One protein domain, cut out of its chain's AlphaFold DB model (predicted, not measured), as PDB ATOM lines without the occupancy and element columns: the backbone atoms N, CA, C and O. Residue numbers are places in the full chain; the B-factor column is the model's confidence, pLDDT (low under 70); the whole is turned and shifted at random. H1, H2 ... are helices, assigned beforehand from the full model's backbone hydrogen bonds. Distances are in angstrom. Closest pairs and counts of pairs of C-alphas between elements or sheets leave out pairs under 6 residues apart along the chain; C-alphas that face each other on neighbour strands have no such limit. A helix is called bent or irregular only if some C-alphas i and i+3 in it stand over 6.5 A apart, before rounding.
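AT A GLANCE: This is residues 116 to 209 of the 226 residues of the protein "Hypothetical protein" of Rotaria sp. Silwood1 (UniProt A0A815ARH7). Two longer helices, H1 and H4, cross at a steep angle, the first half of H4 packing on H1 while its second half leads away. H1 runs along the long axis, with the short helices H2, H3 and H5 grouped toward one end and a long stretch without a named element, residues 116 to 133, at the other. The printed part has 94 residues with five named helices, H1 to H5 in chain order, and no named strand: all helix. The whole is compact, with a radius of gyration of the C-alphas of 13.9 A, yet elongated, spanning 40 by 26 by 22 A.

HOW THE PARTS SIT: H4, residues 177 to 194, touches H1, residues 134 to 147, with residues 178 to 186 alone; the closest C-alphas, those of Ala 140 and Ile 179, are 5.2 A apart. They run the same way at a steep tilt of 54 degrees. H4 has a kink of 26 degrees near residue 187. H3, residues 163 to 171, is close to H4 but not clearly touching, the closest C-alphas being those of Tyr 171 and Lys 180, 7.4 A apart. H3 touches H5, residues 203 to 208, about perpendicular at 76 degrees, the closest C-alphas, Ala 163 and Ala 203, 4.1 A apart. H2, residues 150 to 154, is close to H5 but not clearly touching, with C-alphas of Lys 153 and Phe 207 closest at 7.1 A. H1 and H5 are apart, as are H2 and H4. In H1, H2 and H5 every O i to N i+4 pair is within hydrogen-bond range; in H3 3 of 5 are, in H4 12 of 14.

IN THESE COORDINATES: H4 measures 25.8 A from first to last C-alpha, starting at (15.457, 276.781, 9.460). H1 measures 20.1 A from C-alpha 134 at (10.794, 267.999, -2.566), H3 11.5 A. H3 is irregular: C-alphas 166 and 169 are 7.4 A apart. H5 ends with C-alpha 208 at (-1.154, 258.904, 23.214).

THE WHOLE: The C-alphas farthest apart, those of Leu 130 and Ile 158, are 40.7 A apart. The printed part has no cut and no long link between helices. Mean pLDDT of the printed part is 80.0; residues 116 to 123 and 155 to 158 are under 70.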
ATOM      1  N   PHE A 116      -1.768 269.363   2.297       45.62
ATOM      2  CA  PHE A 116      -0.359 269.474   2.592       45.62
ATOM      3  C   PHE A 116       0.202 268.067   2.343       45.62
ATOM      4  O   PHE A 116      -0.091 267.145   3.094       45.62
ATOM      5  N   PHE A 117       0.979 267.900   1.272       46.88
ATOM      6  CA  PHE A 117       1.757 266.692   0.976       46.88
ATOM      7  C   PHE A 117       1.080 265.549   0.204       46.88
ATOM      8  O   PHE A 117       1.478 264.396   0.383       46.88
ATOM      9  N   GLU A 118       0.198 265.825  -0.760       45.66
ATOM     10  CA  GLU A 118       0.027 264.837  -1.832       45.66
ATOM     11  C   GLU A 118       1.250 264.823  -2.772       45.66
ATOM     12  O   GLU A 118       1.731 265.885  -3.174       45.66
ATOM     13  N   PRO A 119       1.780 263.642  -3.157       41.22
ATOM     14  CA  PRO A 119       2.901 263.521  -4.098       41.22
ATOM     15  C   PRO A 119       2.660 264.199  -5.456       41.22
ATOM     16  O   PRO A 119       3.623 264.467  -6.179       41.22
ATOM     17  N   GLU A 120       1.390 264.455  -5.778       45.53
ATOM     18  CA  GLU A 120       0.877 265.003  -7.036       45.53
ATOM     19  C   GLU A 120       0.161 266.365  -6.849       45.53
ATOM     20  O   GLU A 120      -0.234 266.982  -7.839       45.53
ATOM     21  N   GLY A 121       0.047 266.863  -5.606       49.91
ATOM     22  CA  GLY A 121      -0.661 268.092  -5.221       49.91
ATOM     23  C   GLY A 121       0.238 269.310  -4.953       49.91
ATOM     24  O   GLY A 121       1.467 269.227  -4.958       49.91
ATOM     25  N   THR A 122      -0.404 270.468  -4.761       55.22
ATOM     26  CA  THR A 122       0.149 271.827  -4.568       55.22
ATOM     27  C   THR A 122       1.494 271.862  -3.824       55.22
ATOM     28  O   THR A 122       1.623 271.415  -2.689       55.22
ATOM     29  N   GLY A 123       2.531 272.406  -4.476       60.94
ATOM     30  CA  GLY A 123       3.894 272.426  -3.931       60.94
ATOM     31  C   GLY A 123       4.009 273.112  -2.562       60.94
ATOM     32  O   GLY A 123       3.248 274.016  -2.235       60.94
ATOM     33  N   CYS A 124       4.999 272.714  -1.758       72.38
ATOM     34  CA  CYS A 124       5.357 273.436  -0.537       72.38
ATOM     35  C   CYS A 124       5.927 274.814  -0.910       72.38
ATOM     36  O   CYS A 124       6.883 274.872  -1.687       72.38
ATOM     37  N   TYR A 125       5.439 275.896  -0.309       76.25
ATOM     38  CA  TYR A 125       6.008 277.233  -0.499       76.25
ATOM     39  C   TYR A 125       6.655 277.740   0.789       76.25
ATOM     40  O   TYR A 125       6.216 277.419   1.895       76.25
ATOM     41  N   ASP A 126       7.730 278.509   0.661       76.88
ATOM     42  CA  ASP A 126       8.319 279.215   1.790       76.88
ATOM     43  C   ASP A 126       7.576 280.529   2.077       76.88
ATOM     44  O   ASP A 126       6.633 280.924   1.392       76.88
ATOM     45  N   THR A 127       8.034 281.251   3.098       72.44
ATOM     46  CA  THR A 127       7.435 282.521   3.535       72.44
ATOM     47  C   THR A 127       7.558 283.649   2.501       72.44
ATOM     48  O   THR A 127       7.047 284.741   2.726       72.44
ATOM     49  N   THR A 128       8.296 283.438   1.410       76.12
ATOM     50  CA  THR A 128       8.438 284.371   0.282       76.12
ATOM     51  C   THR A 128       7.601 283.956  -0.930       76.12
ATOM     52  O   THR A 128       7.589 284.670  -1.930       76.12
ATOM     53  N   GLY A 129       6.883 282.831  -0.843       73.69
ATOM     54  CA  GLY A 129       6.104 282.267  -1.943       73.69
ATOM     55  C   GLY A 129       6.938 281.456  -2.937       73.69
ATOM     56  O   GLY A 129       6.447 281.139  -4.019       73.69
ATOM     57  N   LEU A 130       8.191 281.114  -2.610       78.25
ATOM     58  CA  LEU A 130       9.038 280.280  -3.464       78.25
ATOM     59  C   LEU A 130       8.827 278.797  -3.167       78.25
ATOM     60  O   LEU A 130       8.645 278.402  -2.017       78.25
ATOM     61  N   ILE A 131       8.900 277.966  -4.209       81.19
ATOM     62  CA  ILE A 131       8.771 276.511  -4.077       81.19
ATOM     63  C   ILE A 131       9.935 275.960  -3.247       81.19
ATOM     64  O   ILE A 131      11.109 276.125  -3.583       81.19
ATOM     65  N   VAL A 132       9.594 275.233  -2.190       85.50
ATOM     66  CA  VAL A 132      10.531 274.467  -1.375       85.50
ATOM     67  C   VAL A 132      10.798 273.126  -2.053       85.50
ATOM     68  O   VAL A 132       9.889 272.455  -2.541       85.50
ATOM     69  N   SER A 133      12.065 272.710  -2.089       87.94
ATOM     70  CA  SER A 133      12.446 271.477  -2.779       87.94
ATOM     71  C   SER A 133      11.784 270.240  -2.159       87.94
ATOM     72  O   SER A 133      11.698 270.107  -0.935       87.94
ATOM     73  N   ARG A 134      11.403 269.271  -3.004       84.25
ATOM     74  CA  ARG A 134      10.794 267.999  -2.566       84.25
ATOM     75  C   ARG A 134      11.622 267.287  -1.494       84.25
ATOM     76  O   ARG A 134      11.066 266.767  -0.536       84.25
ATOM     77  N   GLN A 135      12.951 267.296  -1.624       87.69
ATOM     78  CA  GLN A 135      13.853 266.702  -0.629       87.69
ATOM     79  C   GLN A 135      13.707 267.357   0.751       87.69
ATOM     80  O   GLN A 135      13.742 266.664   1.763       87.69
ATOM     81  N   THR A 136      13.514 268.675   0.799       88.75
ATOM     82  CA  THR A 136      13.310 269.412   2.052       88.75
ATOM     83  C   THR A 136      11.959 269.060   2.673       88.75
ATOM     84  O   THR A 136      11.911 268.769   3.867       88.75
ATOM     85  N   CYS A 137      10.887 268.999   1.870       85.94
ATOM     86  CA  CYS A 137       9.562 268.593   2.357       85.94
ATOM     87  C   CYS A 137       9.568 267.157   2.900       85.94
ATOM     88  O   CYS A 137       9.131 266.925   4.022       85.94
ATOM     89  N   VAL A 138      10.162 266.210   2.167       86.44
ATOM     90  CA  VAL A 138      10.283 264.807   2.610       86.44
ATOM     91  C   VAL A 138      11.092 264.692   3.906       86.44
ATOM     92  O   VAL A 138      10.740 263.910   4.784       86.44
ATOM     93  N   ARG A 139      12.162 265.483   4.072       90.38
ATOM     94  CA  ARG A 139      12.938 265.493   5.324       90.38
ATOM     95  C   ARG A 139      12.138 266.047   6.503       90.38
ATOM     96  O   ARG A 139      12.271 265.510   7.599       90.38
ATOM     97  N   ALA A 140      11.330 267.087   6.294       89.44
ATOM     98  CA  ALA A 140      10.435 267.607   7.327       89.44
ATOM     99  C   ALA A 140       9.376 266.568   7.726       89.44
ATOM    100  O   ALA A 140       9.218 266.301   8.916       89.44
ATOM    101  N   GLN A 141       8.756 265.908   6.742       86.62
ATOM    102  CA  GLN A 141       7.770 264.854   6.986       86.62
ATOM    103  C   GLN A 141       8.382 263.696   7.779       86.62
ATOM    104  O   GLN A 141       7.846 263.284   8.799       86.62
ATOM    105  N   TYR A 142       9.577 263.245   7.392       89.00
ATOM    106  CA  TYR A 142      10.290 262.193   8.117       89.00
ATOM    107  C   TYR A 142      10.546 262.550   9.593       89.00
ATOM    108  O   TYR A 142      10.484 261.685  10.470       89.00
ATOM    109  N   ILE A 143      10.852 263.817   9.889       89.75
ATOM    110  CA  ILE A 143      11.020 264.280  11.272       89.75
ATOM    111  C   ILE A 143       9.687 264.215  12.019       89.75
ATOM    112  O   ILE A 143       9.673 263.718  13.145       89.75
ATOM    113  N   MET A 144       8.589 264.658  11.402       86.56
ATOM    114  CA  MET A 144       7.252 264.536  11.989       86.56
ATOM    115  C   MET A 144       6.895 263.083  12.285       86.56
ATOM    116  O   MET A 144       6.616 262.751  13.435       86.56
ATOM    117  N   ASP A 145       7.017 262.189  11.309       86.56
ATOM    118  CA  ASP A 145       6.703 260.768  11.483       86.56
ATOM    119  C   ASP A 145       7.519 260.152  12.629       86.56
ATOM    120  O   ASP A 145       7.025 259.354  13.427       86.56
ATOM    121  N   LYS A 146       8.784 260.567  12.770       87.00
ATOM    122  CA  LYS A 146       9.646 260.128  13.867       87.00
ATOM    123  C   LYS A 146       9.143 260.616  15.231       87.00
ATOM    124  O   LYS A 146       9.166 259.820  16.173       87.00
ATOM    125  N   LEU A 147       8.685 261.867  15.341       83.81
ATOM    126  CA  LEU A 147       8.101 262.437  16.568       83.81
ATOM    127  C   LEU A 147       6.796 261.735  16.974       83.81
ATOM    128  O   LEU A 147       6.502 261.638  18.160       83.81
ATOM    129  N   PHE A 148       6.049 261.193  16.015       81.62
ATOM    130  CA  PHE A 148       4.825 260.427  16.276       81.62
ATOM    131  C   PHE A 148       5.044 258.906  16.295       81.62
ATOM    132  O   PHE A 148       4.107 258.145  16.531       81.62
ATOM    133  N   SER A 149       6.277 258.426  16.104       83.06
ATOM    134  CA  SER A 149       6.550 256.988  16.052       83.06
ATOM    135  C   SER A 149       6.316 256.297  17.408       83.06
ATOM    136  O   SER A 149       6.680 256.850  18.454       83.06
ATOM    137  N   PRO A 150       5.828 255.038  17.434       80.00
ATOM    138  CA  PRO A 150       5.667 254.267  18.673       80.00
ATOM    139  C   PRO A 150       6.954 254.183  19.503       80.00
ATOM    140  O   PRO A 150       6.924 254.209  20.731       80.00
ATOM    141  N   LYS A 151       8.110 254.142  18.829       79.62
ATOM    142  CA  LYS A 151       9.427 254.141  19.472       79.62
ATOM    143  C   LYS A 151       9.700 255.438  20.237       79.62
ATOM    144  O   LYS A 151      10.230 255.378  21.344       79.62
ATOM    145  N   TYR A 152       9.363 256.592  19.658       75.75
ATOM    146  CA  TYR A 152       9.513 257.876  20.339       75.75
ATOM    147  C   TYR A 152       8.538 257.981  21.513       75.75
ATOM    148  O   TYR A 152       8.969 258.262  22.631       75.75
ATOM    149  N   LYS A 153       7.269 257.608  21.299       76.88
ATOM    150  CA  LYS A 153       6.238 257.526  22.347       76.88
ATOM    151  C   LYS A 153       6.696 256.680  23.548       76.88
ATOM    152  O   LYS A 153       6.629 257.136  24.685       76.88
ATOM    153  N   ALA A 154       7.250 255.490  23.304       73.62
ATOM    154  CA  ALA A 154       7.729 254.578  24.349       73.62
ATOM    155  C   ALA A 154       8.967 255.085  25.115       73.62
ATOM    156  O   ALA A 154       9.241 254.628  26.223       73.62
ATOM    157  N   SER A 155       9.731 256.018  24.538       68.62
ATOM    158  CA  SER A 155      10.922 256.589  25.183       68.62
ATOM    159  C   SER A 155      10.599 257.665  26.228       68.62
ATOM    160  O   SER A 155      11.492 258.123  26.945       68.62
ATOM    161  N   ILE A 156       9.330 258.063  26.336       69.25
ATOM    162  CA  ILE A 156       8.899 259.226  27.108       69.25
ATOM    163  C   ILE A 156       8.207 258.774  28.391       69.25
ATOM    164  O   ILE A 156       7.357 257.888  28.412       69.25
ATOM    165  N   ARG A 157       8.592 259.396  29.508       68.12
ATOM    166  CA  ARG A 157       7.984 259.139  30.816       68.12
ATOM    167  C   ARG A 157       6.624 259.837  30.866       68.12
ATOM    168  O   ARG A 157       6.565 261.036  30.614       68.12
ATOM    169  N   ILE A 158       5.561 259.114  31.234       64.12
ATOM    170  CA  ILE A 158       4.184 259.638  31.299       64.12
ATOM    171  C   ILE A 158       4.055 260.628  32.468       64.12
ATOM    172  O   ILE A 158       3.603 260.300  33.562       64.12
ATOM    173  N   ARG A 159       4.497 261.860  32.248       71.88
ATOM    174  CA  ARG A 159       4.071 263.037  32.996       71.88
ATOM    175  C   ARG A 159       3.449 263.953  31.964       71.88
ATOM    176  O   ARG A 159       4.103 264.253  30.971       71.88
ATOM    177  N   ASP A 160       2.203 264.347  32.188       80.56
ATOM    178  CA  ASP A 160       1.535 265.218  31.235       80.56
ATOM    179  C   ASP A 160       2.220 266.591  31.235       80.56
ATOM    180  O   ASP A 160       2.331 267.257  32.267       80.56
ATOM    181  N   VAL A 161       2.780 266.938  30.083       87.88
ATOM    182  CA  VAL A 161       3.485 268.187  29.785       87.88
ATOM    183  C   VAL A 161       2.872 268.767  28.517       87.88
ATOM    184  O   VAL A 161       2.040 268.122  27.883       87.88
ATOM    185  N   SER A 162       3.281 269.965  28.109       90.19
ATOM    186  CA  SER A 162       2.826 270.479  26.820       90.19
ATOM    187  C   SER A 162       3.388 269.666  25.651       90.19
ATOM    188  O   SER A 162       4.522 269.180  25.716       90.19
ATOM    189  N   ALA A 163       2.632 269.563  24.558       88.00
ATOM    190  CA  ALA A 163       3.079 268.941  23.317       88.00
ATOM    191  C   ALA A 163       4.390 269.578  22.823       88.00
ATOM    192  O   ALA A 163       5.334 268.863  22.482       88.00
ATOM    193  N   ARG A 164       4.511 270.912  22.927       88.75
ATOM    194  CA  ARG A 164       5.767 271.647  22.712       88.75
ATOM    195  C   ARG A 164       6.893 271.110  23.585       88.75
ATOM    196  O   ARG A 164       7.965 270.801  23.076       88.75
ATOM    197  N   GLY A 165       6.664 271.011  24.894       88.44
ATOM    198  CA  GLY A 165       7.669 270.557  25.851       88.44
ATOM    199  C   GLY A 165       8.150 269.134  25.566       88.44
ATOM    200  O   GLY A 165       9.331 268.843  25.743       88.44
ATOM    201  N   MET A 166       7.260 268.271  25.073       85.75
ATOM    202  CA  MET A 166       7.583 266.893  24.697       85.75
ATOM    203  C   MET A 166       8.488 266.807  23.462       85.75
ATOM    204  O   MET A 166       9.403 265.984  23.434       85.75
ATOM    205  N   ILE A 167       8.252 267.631  22.441       86.44
ATOM    206  CA  ILE A 167       9.037 267.591  21.195       86.44
ATOM    207  C   ILE A 167      10.290 268.467  21.245       86.44
ATOM    208  O   ILE A 167      11.188 268.281  20.425       86.44
ATOM    209  N   GLN A 168      10.372 269.403  22.198       88.06
ATOM    210  CA  GLN A 168      11.432 270.411  22.284       88.06
ATOM    211  C   GLN A 168      12.854 269.838  22.111       88.06
ATOM    212  O   GLN A 168      13.598 270.387  21.297       88.06
ATOM    213  N   PRO A 169      13.247 268.726  22.773       87.44
ATOM    214  CA  PRO A 169      14.610 268.206  22.657       87.44
ATOM    215  C   PRO A 169      14.976 267.718  21.251       87.44
ATOM    216  O   PRO A 169      16.133 267.808  20.852       87.44
ATOM    217  N   GLU A 170      14.021 267.171  20.497       86.31
ATOM    218  CA  GLU A 170      14.249 266.753  19.108       86.31
ATOM    219  C   GLU A 170      14.126 267.937  18.149       86.31
ATOM    220  O   GLU A 170      14.913 268.063  17.213       86.31
ATOM    221  N   TYR A 171      13.186 268.839  18.421       87.25
ATOM    222  CA  TYR A 171      12.968 270.052  17.648       87.25
ATOM    223  C   TYR A 171      14.202 270.974  17.640       87.25
ATOM    224  O   TYR A 171      14.550 271.550  16.609       87.25
ATOM    225  N   GLU A 172      14.930 271.072  18.756       90.44
ATOM    226  CA  GLU A 172      16.184 271.838  18.851       90.44
ATOM    227  C   GLU A 172      17.339 271.248  18.029       90.44
ATOM    228  O   GLU A 172      18.256 271.979  17.656       90.44
ATOM    229  N   LYS A 173      17.290 269.954  17.689       91.00
ATOM    230  CA  LYS A 173      18.309 269.302  16.845       91.00
ATOM    231  C   LYS A 173      18.151 269.646  15.362       91.00
ATOM    232  O   LYS A 173      19.048 269.354  14.572       91.00
ATOM    233  N   ILE A 174      17.027 270.247  14.965       92.00
ATOM    234  CA  ILE A 174      16.767 270.647  13.580       92.00
ATOM    235  C   ILE A 174      17.543 271.937  13.288       92.00
ATOM    236  O   ILE A 174      17.126 273.034  13.663       92.00
ATOM    237  N   SER A 175      18.683 271.808  12.608       90.31
ATOM    238  CA  SER A 175      19.557 272.941  12.269       90.31
ATOM    239  C   SER A 175      19.052 273.769  11.085       90.31
ATOM    240  O   SER A 175      19.314 274.967  11.002       90.31
ATOM    241  N   GLU A 176      18.345 273.140  10.146       91.56
ATOM    242  CA  GLU A 176      17.841 273.802   8.942       91.56
ATOM    243  C   GLU A 176      16.541 274.556   9.243       91.56
ATOM    244  O   GLU A 176      15.501 273.953   9.511       91.56
ATOM    245  N   VAL A 177      16.590 275.889   9.152       88.38
ATOM    246  CA  VAL A 177      15.457 276.781   9.460       88.38
ATOM    247  C   VAL A 177      14.221 276.453   8.621       88.38
ATOM    248  O   VAL A 177      13.111 276.459   9.147       88.38
ATOM    249  N   GLN A 178      14.397 276.132   7.336       87.44
ATOM    250  CA  GLN A 178      13.273 275.801   6.460       87.44
ATOM    251  C   GLN A 178      12.571 274.508   6.895       87.44
ATOM    252  O   GLN A 178      11.347 274.473   6.964       87.44
ATOM    253  N   ILE A 179      13.329 273.467   7.253       89.38
ATOM    254  CA  ILE A 179      12.770 272.211   7.776       89.38
ATOM    255  C   ILE A 179      12.040 272.465   9.093       89.38
ATOM    256  O   ILE A 179      10.934 271.976   9.294       89.38
ATOM    257  N   LYS A 180      12.636 273.274   9.972       88.50
ATOM    258  CA  LYS A 180      12.049 273.642  11.259       88.50
ATOM    259  C   LYS A 180      10.684 274.317  11.092       88.50
ATOM    260  O   LYS A 180       9.740 273.951  11.779       88.50
ATOM    261  N   ARG A 181      10.559 275.237  10.130       83.88
ATOM    262  CA  ARG A 181       9.289 275.895   9.779       83.88
ATOM    263  C   ARG A 181       8.258 274.936   9.191       83.88
ATOM    264  O   ARG A 181       7.088 275.052   9.521       83.88
ATOM    265  N   LEU A 182       8.677 273.997   8.345       85.31
ATOM    266  CA  LEU A 182       7.766 272.986   7.800       85.31
ATOM    267  C   LEU A 182       7.222 272.062   8.894       85.31
ATOM    268  O   LEU A 182       6.036 271.770   8.900       85.31
ATOM    269  N   VAL A 183       8.066 271.658   9.847       87.44
ATOM    270  CA  VAL A 183       7.646 270.882  11.025       87.44
ATOM    271  C   VAL A 183       6.616 271.657  11.857       87.44
ATOM    272  O   VAL A 183       5.601 271.088  12.237       87.44
ATOM    273  N   GLU A 184       6.826 272.957  12.094       83.31
ATOM    274  CA  GLU A 184       5.818 273.815  12.750       83.31
ATOM    275  C   GLU A 184       4.508 273.869  11.962       83.31
ATOM    276  O   GLU A 184       3.440 273.688  12.535       83.31
ATOM    277  N   ALA A 185       4.591 274.058  10.643       80.75
ATOM    278  CA  ALA A 185       3.419 274.094   9.775       80.75
ATOM    279  C   ALA A 185       2.606 272.793   9.851       80.75
ATOM    280  O   ALA A 185       1.383 272.831   9.890       80.75
ATOM    281  N   MET A 186       3.275 271.642   9.944       82.75
ATOM    282  CA  MET A 186       2.614 270.344  10.097       82.75
ATOM    283  C   MET A 186       1.907 270.197  11.457       82.75
ATOM    284  O   MET A 186       0.892 269.510  11.548       82.75
ATOM    285  N   PHE A 187       2.395 270.847  12.519       82.69
ATOM    286  CA  PHE A 187       1.706 270.861  13.815       82.69
ATOM    287  C   PHE A 187       0.493 271.792  13.851       82.69
ATOM    288  O   PHE A 187      -0.416 271.538  14.643       82.69
ATOM    289  N   ILE A 188       0.435 272.812  12.991       79.06
ATOM    290  CA  ILE A 188      -0.719 273.718  12.926       79.06
ATOM    291  C   ILE A 188      -2.001 272.955  12.617       79.06
ATOM    292  O   ILE A 188      -3.013 273.273  13.220       79.06
ATOM    293  N   GLY A 189      -1.970 271.892  11.806       74.94
ATOM    294  CA  GLY A 189      -3.161 271.059  11.593       74.94
ATOM    295  C   GLY A 189      -3.741 270.493  12.901       74.94
ATOM    296  O   GLY A 189      -4.954 270.457  13.090       74.94
ATOM    297  N   LYS A 190      -2.881 270.131  13.864       77.69
ATOM    298  CA  LYS A 190      -3.316 269.705  15.206       77.69
ATOM    299  C   LYS A 190      -3.766 270.880  16.071       77.69
ATOM    300  O   LYS A 190      -4.779 270.773  16.755       77.69
ATOM    301  N   GLU A 191      -3.042 271.998  16.042       81.50
ATOM    302  CA  GLU A 191      -3.440 273.207  16.778       81.50
ATOM    303  C   GLU A 191      -4.778 273.772  16.284       81.50
ATOM    304  O   GLU A 191      -5.561 274.290  17.080       81.50
ATOM    305  N   GLN A 192      -5.047 273.649  14.986       79.00
ATOM    306  CA  GLN A 192      -6.282 274.032  14.323       79.00
ATOM    307  C   GLN A 192      -7.440 273.154  14.793       79.00
ATOM    308  O   GLN A 192      -8.440 273.694  15.260       79.00
ATOM    309  N   TYR A 193      -7.285 271.827  14.740       76.81
ATOM    310  CA  TYR A 193      -8.319 270.882  15.179       76.81
ATOM    311  C   TYR A 193      -8.719 271.115  16.644       76.81
ATOM    312  O   TYR A 193      -9.896 271.223  16.982       76.81
ATOM    313  N   GLU A 194      -7.729 271.294  17.516       81.38
ATOM    314  CA  GLU A 194      -7.951 271.486  18.952       81.38
ATOM    315  C   GLU A 194      -8.226 272.952  19.340       81.38
ATOM    316  O   GLU A 194      -8.624 273.254  20.470       81.38
ATOM    317  N   ALA A 195      -8.005 273.893  18.418       83.50
ATOM    318  CA  ALA A 195      -8.052 275.342  18.630       83.50
ATOM    319  C   ALA A 195      -7.186 275.834  19.823       83.50
ATOM    320  O   ALA A 195      -7.573 276.723  20.612       83.50
ATOM    321  N   VAL A 196      -6.002 275.232  19.977       83.31
ATOM    322  CA  VAL A 196      -5.043 275.451  21.075       83.31
ATOM    323  C   VAL A 196      -3.604 275.332  20.561       83.31
ATOM    324  O   VAL A 196      -3.304 274.459  19.761       83.31
ATOM    325  N   ASP A 197      -2.700 276.178  21.067       84.31
ATOM    326  CA  ASP A 197      -1.275 276.134  20.718       84.31
ATOM    327  C   ASP A 197      -0.517 274.973  21.398       84.31
ATOM    328  O   ASP A 197      -0.858 274.528  22.498       84.31
ATOM    329  N   LEU A 198       0.582 274.524  20.792       85.94
ATOM    330  CA  LEU A 198       1.411 273.413  21.262       85.94
ATOM    331  C   LEU A 198       1.945 273.590  22.690       85.94
ATOM    332  O   LEU A 198       2.252 272.593  23.345       85.94
ATOM    333  N   ASN A 199       2.092 274.818  23.203       87.75
ATOM    334  CA  ASN A 199       2.534 275.034  24.588       87.75
ATOM    335  C   ASN A 199       1.441 274.716  25.606       87.75
ATOM    336  O   ASN A 199       1.734 274.618  26.799       87.75
ATOM    337  N   ARG A 200       0.198 274.572  25.153       85.38
ATOM    338  CA  ARG A 200      -0.976 274.306  25.983       85.38
ATOM    339  C   ARG A 200      -1.646 272.975  25.666       85.38
ATOM    340  O   ARG A 200      -2.370 272.474  26.521       85.38
ATOM    341  N   LEU A 201      -1.390 272.398  24.494       87.31
ATOM    342  CA  LEU A 201      -1.830 271.048  24.162       87.31
ATOM    343  C   LEU A 201      -1.202 270.019  25.101       87.31
ATOM    344  O   LEU A 201       0.007 270.044  25.329       87.31
ATOM    345  N   SER A 202      -2.019 269.113  25.633       86.38
ATOM    346  CA  SER A 202      -1.550 267.985  26.436       86.38
ATOM    347  C   SER A 202      -0.760 267.031  25.550       86.38
ATOM    348  O   SER A 202      -1.289 266.477  24.590       86.38
ATOM    349  N   ALA A 203       0.499 266.780  25.899       85.38
ATOM    350  CA  ALA A 203       1.310 265.764  25.245       85.38
ATOM    351  C   ALA A 203       0.646 264.382  25.314       85.38
ATOM    352  O   ALA A 203       0.740 263.591  24.375       85.38
ATOM    353  N   ARG A 204      -0.053 264.084  26.417       82.19
ATOM    354  CA  ARG A 204      -0.793 262.831  26.545       82.19
ATOM    355  C   ARG A 204      -1.892 262.720  25.489       82.19
ATOM    356  O   ARG A 204      -1.953 261.693  24.830       82.19
ATOM    357  N   GLN A 205      -2.712 263.753  25.314       80.88
ATOM    358  CA  GLN A 205      -3.773 263.742  24.301       80.88
ATOM    359  C   GLN A 205      -3.193 263.764  22.882       80.88
ATOM    360  O   GLN A 205      -3.532 262.933  22.056       80.88
ATOM    361  N   THR A 206      -2.232 264.644  22.606       81.31
ATOM    362  CA  THR A 206      -1.687 264.806  21.250       81.31
ATOM    363  C   THR A 206      -0.979 263.556  20.722       81.31
ATOM    364  O   THR A 206      -1.023 263.293  19.521       81.31
ATOM    365  N   PHE A 207      -0.296 262.796  21.586       79.25
ATOM    366  CA  PHE A 207       0.559 261.689  21.147       79.25
ATOM    367  C   PHE A 207       0.100 260.306  21.612       79.25
ATOM    368  O   PHE A 207       0.571 259.320  21.052       79.25
ATOM    369  N   PHE A 208      -0.770 260.191  22.615       76.19
ATOM    370  CA  PHE A 208      -1.154 258.904  23.214       76.19
ATOM    371  C   PHE A 208      -2.669 258.710  23.314       76.19
ATOM    372  O   PHE A 208      -3.112 257.818  24.036       76.19
ATOM    373  N   ASP A 209      -3.455 259.552  22.647       70.62
ATOM    374  CA  ASP A 209      -4.870 259.275  22.469       70.62
ATOM    375  C   ASP A 209      -5.029 258.209  21.374       70.62
ATOM    376  O   ASP A 209      -4.666 258.437  20.222       70.62
TER     377      ASP A 209